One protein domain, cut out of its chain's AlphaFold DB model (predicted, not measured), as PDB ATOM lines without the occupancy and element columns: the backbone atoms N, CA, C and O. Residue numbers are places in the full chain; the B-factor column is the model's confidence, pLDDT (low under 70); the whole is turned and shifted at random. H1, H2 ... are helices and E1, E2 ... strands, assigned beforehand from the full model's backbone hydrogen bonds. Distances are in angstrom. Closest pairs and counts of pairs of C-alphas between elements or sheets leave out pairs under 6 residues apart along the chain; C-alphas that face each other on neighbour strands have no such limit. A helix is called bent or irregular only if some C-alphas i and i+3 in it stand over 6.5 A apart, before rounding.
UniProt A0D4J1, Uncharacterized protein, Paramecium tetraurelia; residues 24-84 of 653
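Overview. This is residues 24 to 84 of the 653 residues of an uncharacterized protein of Paramecium tetraurelia (UniProt A0D4J1). The domain is a small head of loops with one helix, H1, along one side of it, and an arm made by the second helix, H2, of which residues 73 to 84 stick out from the head. The head also holds the short strand E1, which leads straight into H1, and the winding residues 45 to 69. The printed part has 61 residues, with one named strand and two named helices in the order E1, H1, H2, and there is no named strand for E1 to pair with. The class is mostly helix, though under half of the residues, 28 of 61, are in named elements. The whole is loose, with a radius of gyration of the C-alphas of 13.1 A, and elongated, spanning 40 by 20 by 19 A.

Along the chain. The longest helix is H2, residues 70 to 84, 21.2 A from first to last C-alpha; it begins with C-alpha 70 at (44.575, 26.637, 24.225) and ends with C-alpha 84 at (56.676, 9.327, 22.220). H1 is residues 35 to 44, 14.3 A from first to last C-alpha. E1 is residues 32 to 34, 6.9 A from first to last C-alpha, with C-alpha 32 at (45.015, 26.919, 35.225).

Arrangement. H2 is apart from H1, with no C-alpha of the one within 8 A of the other. By the same test H2 is apart from E1. Residues 73 to 84 of H2 stand free: no C-alpha 8 or more residues away along the chain is within 10 A of theirs. E1 and H1 meet only through their link, a tight one with 0 residues between them. E1 pairs with no named strand. Outside the named strand, residues 48 to 49 pair with residues 56 to 57, antiparallel. In H1 every O i to N i+4 pair is within hydrogen-bond range; in H2 10 of 11 are. Neither helix is bent.

Size, cuts and confidence. The two C-alphas farthest apart in the domain are those of Asn 59 and Gln 84, 40.7 A. Without residues 73 to 84 the body has 49 residues, spans 29 by 21 by 17 A and has a radius of gyration of 9.8 A, 1.02 times that of a compact globule of as many residues. The printed part has no cut. The link from H1 to H2, residues 45 to 69, is long, and its C-alphas lie 7 to 16 A from the mean of all C-alphas. The mean pLDDT of the printed part is 70.8; 23 residues are under 70, namely residues 44 to 47, 56 to 65 and 76 to 84. The mean pLDDT of H2 is 63.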
ATOM      1  N   LEU A  24      41.703  24.513  32.096       83.00
ATOM      2  CA  LEU A  24      40.743  25.611  32.179       83.00
ATOM      3  C   LEU A  24      41.307  26.723  33.073       83.00
ATOM      4  O   LEU A  24      41.824  26.460  34.156       83.00
ATOM      5  N   MET A  25      41.211  27.971  32.621       83.06
ATOM      6  CA  MET A  25      41.722  29.139  33.342       83.06
ATOM      7  C   MET A  25      40.656  29.692  34.290       83.06
ATOM      8  O   MET A  25      39.511  29.911  33.883       83.06
ATOM      9  N   LEU A  26      41.033  29.975  35.537       79.19
ATOM     10  CA  LEU A  26      40.189  30.721  36.469       79.19
ATOM     11  C   LEU A  26      40.164  32.207  36.055       79.19
ATOM     12  O   LEU A  26      41.217  32.843  36.060       79.19
ATOM     13  N   PRO A  27      39.004  32.799  35.700       70.19
ATOM     14  CA  PRO A  27      38.961  34.145  35.115       70.19
ATOM     15  C   PRO A  27      39.473  35.260  36.032       70.19
ATOM     16  O   PRO A  27      39.984  36.259  35.539       70.19
ATOM     17  N   ASP A  28      39.321  35.085  37.347       76.06
ATOM     18  CA  ASP A  28      39.625  36.109  38.350       76.06
ATOM     19  C   ASP A  28      41.115  36.145  38.760       76.06
ATOM     20  O   ASP A  28      41.523  37.079  39.449       76.06
ATOM     21  N   CYS A  29      41.931  35.162  38.344       78.94
ATOM     22  CA  CYS A  29      43.366  35.112  38.671       78.94
ATOM     23  C   CYS A  29      44.307  34.550  37.583       78.94
ATOM     24  O   CYS A  29      45.514  34.750  37.664       78.94
ATOM     25  N   GLY A  30      43.794  33.884  36.544       71.81
ATOM     26  CA  GLY A  30      44.580  33.364  35.416       71.81
ATOM     27  C   GLY A  30      45.201  31.975  35.620       71.81
ATOM     28  O   GLY A  30      45.520  31.314  34.628       71.81
ATOM     29  N   HIS A  31      45.315  31.489  36.861       81.94
ATOM     30  CA  HIS A  31      45.810  30.140  37.160       81.94
ATOM     31  C   HIS A  31      44.953  29.050  36.489       81.94
ATOM     32  O   HIS A  31      43.746  29.212  36.271       81.94
ATOM     33  N   THR A  32      45.596  27.945  36.104       84.62
ATOM     34  CA  THR A  32      45.015  26.919  35.225       84.62
ATOM     35  C   THR A  32      44.814  25.603  35.977       84.62
ATOM     36  O   THR A  32      45.770  24.995  36.443       84.62
ATOM     37  N   ILE A  33      43.570  25.128  36.053       83.00
ATOM     38  CA  ILE A  33      43.178  23.888  36.743       83.00
ATOM     39  C   ILE A  33      42.517  22.950  35.727       83.00
ATOM     40  O   ILE A  33      41.925  23.397  34.742       83.00
ATOM     41  N   CYS A  34      42.638  21.634  35.912       86.81
ATOM     42  CA  CYS A  34      42.064  20.682  34.967       86.81
ATOM     43  C   CYS A  34      40.537  20.537  35.130       86.81
ATOM     44  O   CYS A  34      39.989  20.706  36.224       86.81
ATOM     45  N   GLN A  35      39.844  20.201  34.038       83.88
ATOM     46  CA  GLN A  35      38.383  20.103  33.992       83.88
ATOM     47  C   GLN A  35      37.802  19.166  35.062       83.88
ATOM     48  O   GLN A  35      36.880  19.575  35.766       83.88
ATOM     49  N   ASN A  36      38.349  17.957  35.231       82.38
ATOM     50  CA  ASN A  36      37.907  17.019  36.270       82.38
ATOM     51  C   ASN A  36      38.053  17.604  37.693       82.38
ATOM     52  O   ASN A  36      37.153  17.461  38.518       82.38
ATOM     53  N   CYS A  37      39.132  18.340  37.981       81.44
ATOM     54  CA  CYS A  37      39.300  19.012  39.274       81.44
ATOM     55  C   CYS A  37      38.263  20.125  39.485       81.44
ATOM     56  O   CYS A  37      37.634  20.157  40.540       81.44
ATOM     57  N   ILE A  38      37.997  20.974  38.485       77.81
ATOM     58  CA  ILE A  38      36.936  21.997  38.584       77.81
ATOM     59  C   ILE A  38      35.550  21.349  38.754       77.81
ATOM     60  O   ILE A  38      34.753  21.819  39.564       77.81
ATOM     61  N   GLN A  39      35.271  20.235  38.069       79.38
ATOM     62  CA  GLN A  39      34.038  19.458  38.260       79.38
ATOM     63  C   GLN A  39      33.909  18.938  39.702       79.38
ATOM     64  O   GLN A  39      32.875  19.140  40.335       79.38
ATOM     65  N   GLN A  40      34.960  18.331  40.259       75.50
ATOM     66  CA  GLN A  40      34.952  17.842  41.644       75.50
ATOM     67  C   GLN A  40      34.864  18.979  42.674       75.50
ATOM     68  O   GLN A  40      34.196  18.826  43.698       75.50
ATOM     69  N   MET A  41      35.474  20.137  42.401       75.06
ATOM     70  CA  MET A  41      35.330  21.336  43.231       75.06
ATOM     71  C   MET A  41      33.884  21.839  43.251       75.06
ATOM     72  O   MET A  41      33.368  22.079  44.337       75.06
ATOM     73  N   LEU A  42      33.216  21.929  42.093       76.25
ATOM     74  CA  LEU A  42      31.806  22.338  41.984       76.25
ATOM     75  C   LEU A  42      30.841  21.360  42.677       76.25
ATOM     76  O   LEU A  42      29.836  21.789  43.240       76.25
ATOM     77  N   ILE A  43      31.144  20.059  42.657       73.12
ATOM     78  CA  ILE A  43      30.343  19.027  43.338       73.12
ATOM     79  C   ILE A  43      30.515  19.112  44.865       73.12
ATOM     80  O   ILE A  43      29.531  19.044  45.601       73.12
ATOM     81  N   ASN A  44      31.749  19.283  45.353       64.62
ATOM     82  CA  ASN A  44      32.061  19.226  46.786       64.62
ATOM     83  C   ASN A  44      31.955  20.580  47.516       64.62
ATOM     84  O   ASN A  44      31.832  20.604  48.743       64.62
ATOM     85  N   LYS A  45      32.033  21.714  46.807       59.81
ATOM     86  CA  LYS A  45      32.010  23.071  47.378       59.81
ATOM     87  C   LYS A  45      31.151  23.996  46.511       59.81
ATOM     88  O   LYS A  45      31.333  24.090  45.306       59.81
ATOM     89  N   LYS A  46      30.271  24.781  47.144       59.16
ATOM     90  CA  LYS A  46      29.410  25.780  46.464       59.16
ATOM     91  C   LYS A  46      30.162  26.979  45.855       59.16
ATOM     92  O   LYS A  46      29.524  27.901  45.358       59.16
ATOM     93  N   TYR A  47      31.488  27.009  45.952       67.31
ATOM     94  CA  TYR A  47      32.358  28.062  45.438       67.31
ATOM     95  C   TYR A  47      33.738  27.467  45.132       67.31
ATOM     96  O   TYR A  47      34.233  26.617  45.876       67.31
ATOM     97  N   ILE A  48      34.358  27.918  44.041       73.75
ATOM     98  CA  ILE A  48      35.717  27.520  43.655       73.75
ATOM     99  C   ILE A  48      36.709  28.497  44.293       73.75
ATOM    100  O   ILE A  48      36.505  29.710  44.258       73.75
ATOM    101  N   VAL A  49      37.794  27.962  44.848       74.75
ATOM    102  CA  VAL A  49      38.954  28.721  45.334       74.75
ATOM    103  C   VAL A  49      40.183  28.144  44.649       74.75
ATOM    104  O   VAL A  49      40.314  26.924  44.601       74.75
ATOM    105  N   CYS A  50      41.053  28.990  44.108       77.38
ATOM    106  CA  CYS A  50      42.313  28.552  43.514       77.38
ATOM    107  C   CYS A  50      43.270  27.996  44.594       77.38
ATOM    108  O   CYS A  50      43.399  28.622  45.649       77.38
ATOM    109  N   PRO A  51      43.970  26.869  44.355       71.69
ATOM    110  CA  PRO A  51      44.948  26.328  45.302       71.69
ATOM    111  C   PRO A  51      46.264  27.117  45.343       71.69
ATOM    112  O   PRO A  51      46.963  27.054  46.349       71.69
ATOM    113  N   GLU A  52      46.615  27.837  44.270       73.50
ATOM    114  CA  GLU A  52      47.908  28.528  44.140       73.50
ATOM    115  C   GLU A  52      47.924  29.897  44.844       73.50
ATOM    116  O   GLU A  52      48.919  30.249  45.472       73.50
ATOM    117  N   ASP A  53      46.819  30.653  44.788       78.44
ATOM    118  CA  ASP A  53      46.727  32.022  45.329       78.44
ATOM    119  C   ASP A  53      45.590  32.247  46.351       78.44
ATOM    120  O   ASP A  53      45.507  33.314  46.964       78.44
ATOM    121  N   GLY A  54      44.709  31.261  46.565       71.94
ATOM    122  CA  GLY A  54      43.567  31.371  47.478       71.94
ATOM    123  C   GLY A  54      42.422  32.277  46.997       71.94
ATOM    124  O   GLY A  54      41.499  32.551  47.771       71.94
ATOM    125  N   ILE A  55      42.434  32.752  45.748       75.31
ATOM    126  CA  ILE A  55      41.399  33.630  45.193       75.31
ATOM    127  C   ILE A  55      40.136  32.817  44.878       75.31
ATOM    128  O   ILE A  55      40.165  31.777  44.216       75.31
ATOM    129  N   MET A  56      38.993  33.307  45.364       69.50
ATOM    130  CA  MET A  56      37.677  32.729  45.088       69.50
ATOM    131  C   MET A  56      37.161  33.198  43.726       69.50
ATOM    132  O   MET A  56      36.931  34.396  43.543       69.50
ATOM    133  N   ALA A  57      36.917  32.256  42.812       68.12
ATOM    134  CA  ALA A  57      36.315  32.543  41.513       68.12
ATOM    135  C   ALA A  57      34.807  32.812  41.673       68.12
ATOM    136  O   ALA A  57      34.086  32.006  42.271       68.12
ATOM    137  N   LYS A  58      34.317  33.952  41.175       59.50
ATOM    138  CA  LYS A  58      32.971  34.457  41.509       59.50
ATOM    139  C   LYS A  58      31.927  34.143  40.437       59.50
ATOM    140  O   LYS A  58      32.166  34.286  39.242       59.50
ATOM    141  N   ASN A  59      30.720  33.798  40.894       56.25
ATOM    142  CA  ASN A  59      29.488  33.693  40.098       56.25
ATOM    143  C   ASN A  59      29.574  32.812  38.831       56.25
ATOM    144  O   ASN A  59      29.012  33.172  37.796       56.25
ATOM    145  N   LYS A  60      30.234  31.647  38.908       58.91
ATOM    146  CA  LYS A  60      30.246  30.642  37.830       58.91
ATOM    147  C   LYS A  60      29.942  29.247  38.369       58.91
ATOM    148  O   LYS A  60      30.726  28.691  39.132       58.91
ATOM    149  N   ASN A  61      28.805  28.697  37.942       58.66
ATOM    150  CA  ASN A  61      28.265  27.422  38.435       58.66
ATOM    151  C   ASN A  61      28.391  26.274  37.415       58.66
ATOM    152  O   ASN A  61      27.993  25.154  37.719       58.66
ATOM    153  N   ASP A  62      28.894  26.548  36.207       63.59
ATOM    154  CA  ASP A  62      28.992  25.576  35.114       63.59
ATOM    155  C   ASP A  62      30.358  25.643  34.411       63.59
ATOM    156  O   ASP A  62      30.958  26.709  34.256       63.59
ATOM    157  N   ILE A  63      30.833  24.480  33.963       63.03
ATOM    158  CA  ILE A  63      32.159  24.254  33.376       63.03
ATOM    159  C   ILE A  63      32.323  25.005  32.049       63.03
ATOM    160  O   ILE A  63      33.418  25.481  31.745       63.03
ATOM    161  N   SER A  64      31.237  25.183  31.285       63.16
ATOM    162  CA  SER A  64      31.242  25.920  30.008       63.16
ATOM    163  C   SER A  64      31.727  27.372  30.128       63.16
ATOM    164  O   SER A  64      32.143  27.977  29.141       63.16
ATOM    165  N   GLN A  65      31.697  27.934  31.340       67.56
ATOM    166  CA  GLN A  65      31.979  29.339  31.619       67.56
ATOM    167  C   GLN A  65      33.470  29.618  31.896       67.56
ATOM    168  O   GLN A  65      33.841  30.780  32.104       67.56
ATOM    169  N   PHE A  66      34.325  28.589  31.900       76.88
ATOM    170  CA  PHE A  66      35.768  28.693  32.138       76.88
ATOM    171  C   PHE A  66      36.555  28.633  30.812       76.88
ATOM    172  O   PHE A  66      36.431  27.653  30.074       76.88
ATOM    173  N   PRO A  67      37.368  29.654  30.469       78.38
ATOM    174  CA  PRO A  67      38.141  29.655  29.227       78.38
ATOM    175  C   PRO A  67      39.174  28.521  29.164       78.38
ATOM    176  O   PRO A  67      39.939  28.314  30.104       78.38
ATOM    177  N   LYS A  68      39.250  27.823  28.027       80.62
ATOM    178  CA  LYS A  68      40.263  26.782  27.780       80.62
ATOM    179  C   LYS A  68      41.643  27.409  27.565       80.62
ATOM    180  O   LYS A  68      41.777  28.325  26.752       80.62
ATOM    181  N   ASN A  69      42.685  26.887  28.215       78.75
ATOM    182  CA  ASN A  69      44.064  27.319  27.973       78.75
ATOM    183  C   ASN A  69      44.628  26.654  26.700       78.75
ATOM    184  O   ASN A  69      45.418  25.706  26.735       78.75
ATOM    185  N   CYS A  70      44.197  27.158  25.541       75.62
ATOM    186  CA  CYS A  70      44.575  26.637  24.225       75.62
ATOM    187  C   CYS A  70      46.075  26.762  23.900       75.62
ATOM    188  O   CYS A  70      46.534  26.149  22.935       75.62
ATOM    189  N   GLN A  71      46.842  27.548  24.664       72.31
ATOM    190  CA  GLN A  71      48.294  27.639  24.510       72.31
ATOM    191  C   GLN A  71      49.003  26.529  25.293       72.31
ATOM    192  O   GLN A  71      49.872  25.859  24.733       72.31
ATOM    193  N   LEU A  72      48.573  26.258  26.531       75.19
ATOM    194  CA  LEU A  72      49.102  25.153  27.331       75.19
ATOM    195  C   LEU A  72      48.843  23.796  26.658       75.19
ATOM    196  O   LEU A  72      49.740  22.959  26.597       75.19
ATOM    197  N   LEU A  73      47.669  23.615  26.036       73.00
ATOM    198  CA  LEU A  73      47.372  22.439  25.203       73.00
ATOM    199  C   LEU A  73      48.402  22.230  24.082       73.00
ATOM    200  O   LEU A  73      48.924  21.130  23.920       73.00
ATOM    201  N   LYS A  74      48.774  23.288  23.349       72.88
ATOM    202  CA  LYS A  74      49.798  23.204  22.290       72.88
ATOM    203  C   LYS A  74      51.182  22.841  22.837       72.88
ATOM    204  O   LYS A  74      51.957  22.198  22.129       72.88
ATOM    205  N   MET A  75      51.503  23.235  24.070       71.88
ATOM    206  CA  MET A  75      52.754  22.857  24.743       71.88
ATOM    207  C   MET A  75      52.732  21.387  25.183       71.88
ATOM    208  O   MET A  75      53.666  20.652  24.868       71.88
ATOM    209  N   VAL A  76      51.634  20.926  25.797       69.12
ATOM    210  CA  VAL A  76      51.397  19.510  26.141       69.12
ATOM    211  C   VAL A  76      51.516  18.606  24.914       69.12
ATOM    212  O   VAL A  76      52.213  17.594  24.968       69.12
ATOM    213  N   VAL A  77      50.859  18.961  23.804       65.56
ATOM    214  CA  VAL A  77      50.889  18.172  22.562       65.56
ATOM    215  C   VAL A  77      52.322  18.052  22.039       65.56
ATOM    216  O   VAL A  77      52.791  16.935  21.840       65.56
ATOM    217  N   LYS A  78      53.064  19.165  21.925       63.84
ATOM    218  CA  LYS A  78      54.482  19.143  21.514       63.84
ATOM    219  C   LYS A  78      55.357  18.286  22.437       63.84
ATOM    220  O   LYS A  78      56.182  17.515  21.948       63.84
ATOM    221  N   HIS A  79      55.165  18.387  23.754       62.16
ATOM    222  CA  HIS A  79      55.928  17.609  24.732       62.16
ATOM    223  C   HIS A  79      55.623  16.102  24.633       62.16
ATOM    224  O   HIS A  79      56.537  15.280  24.719       62.16
ATOM    225  N   LYS A  80      54.363  15.720  24.363       54.12
ATOM    226  CA  LYS A  80      53.993  14.330  24.045       54.12
ATOM    227  C   LYS A  80      54.678  13.835  22.771       54.12
ATOM    228  O   LYS A  80      55.282  12.766  22.814       54.12
ATOM    229  N   THR A  81      54.672  14.619  21.687       51.16
ATOM    230  CA  THR A  81      55.339  14.239  20.426       51.16
ATOM    231  C   THR A  81      56.831  13.958  20.632       51.16
ATOM    232  O   THR A  81      57.342  12.969  20.110       51.16
ATOM    233  N   GLN A  82      57.523  14.774  21.436       49.53
ATOM    234  CA  GLN A  82      58.941  14.567  21.755       49.53
ATOM    235  C   GLN A  82      59.184  13.320  22.621       49.53
ATOM    236  O   GLN A  82      60.108  12.557  22.344       49.53
ATOM    237  N   TYR A  83      58.349  13.056  23.631       44.84
ATOM    238  CA  TYR A  83      58.518  11.872  24.484       44.84
ATOM    239  C   TYR A  83      58.136  10.550  23.795       44.84
ATOM    240  O   TYR A  83      58.760   9.520  24.061       44.84
ATOM    241  N   GLN A  84      57.153  10.548  22.888       41.22
ATOM    242  CA  GLN A  84      56.676   9.327  22.220       41.22
ATOM    243  C   GLN A  84      57.654   8.773  21.168       41.22
ATOM    244  O   GLN A  84      57.732   7.555  21.001       41.22
TER     245      GLN A  84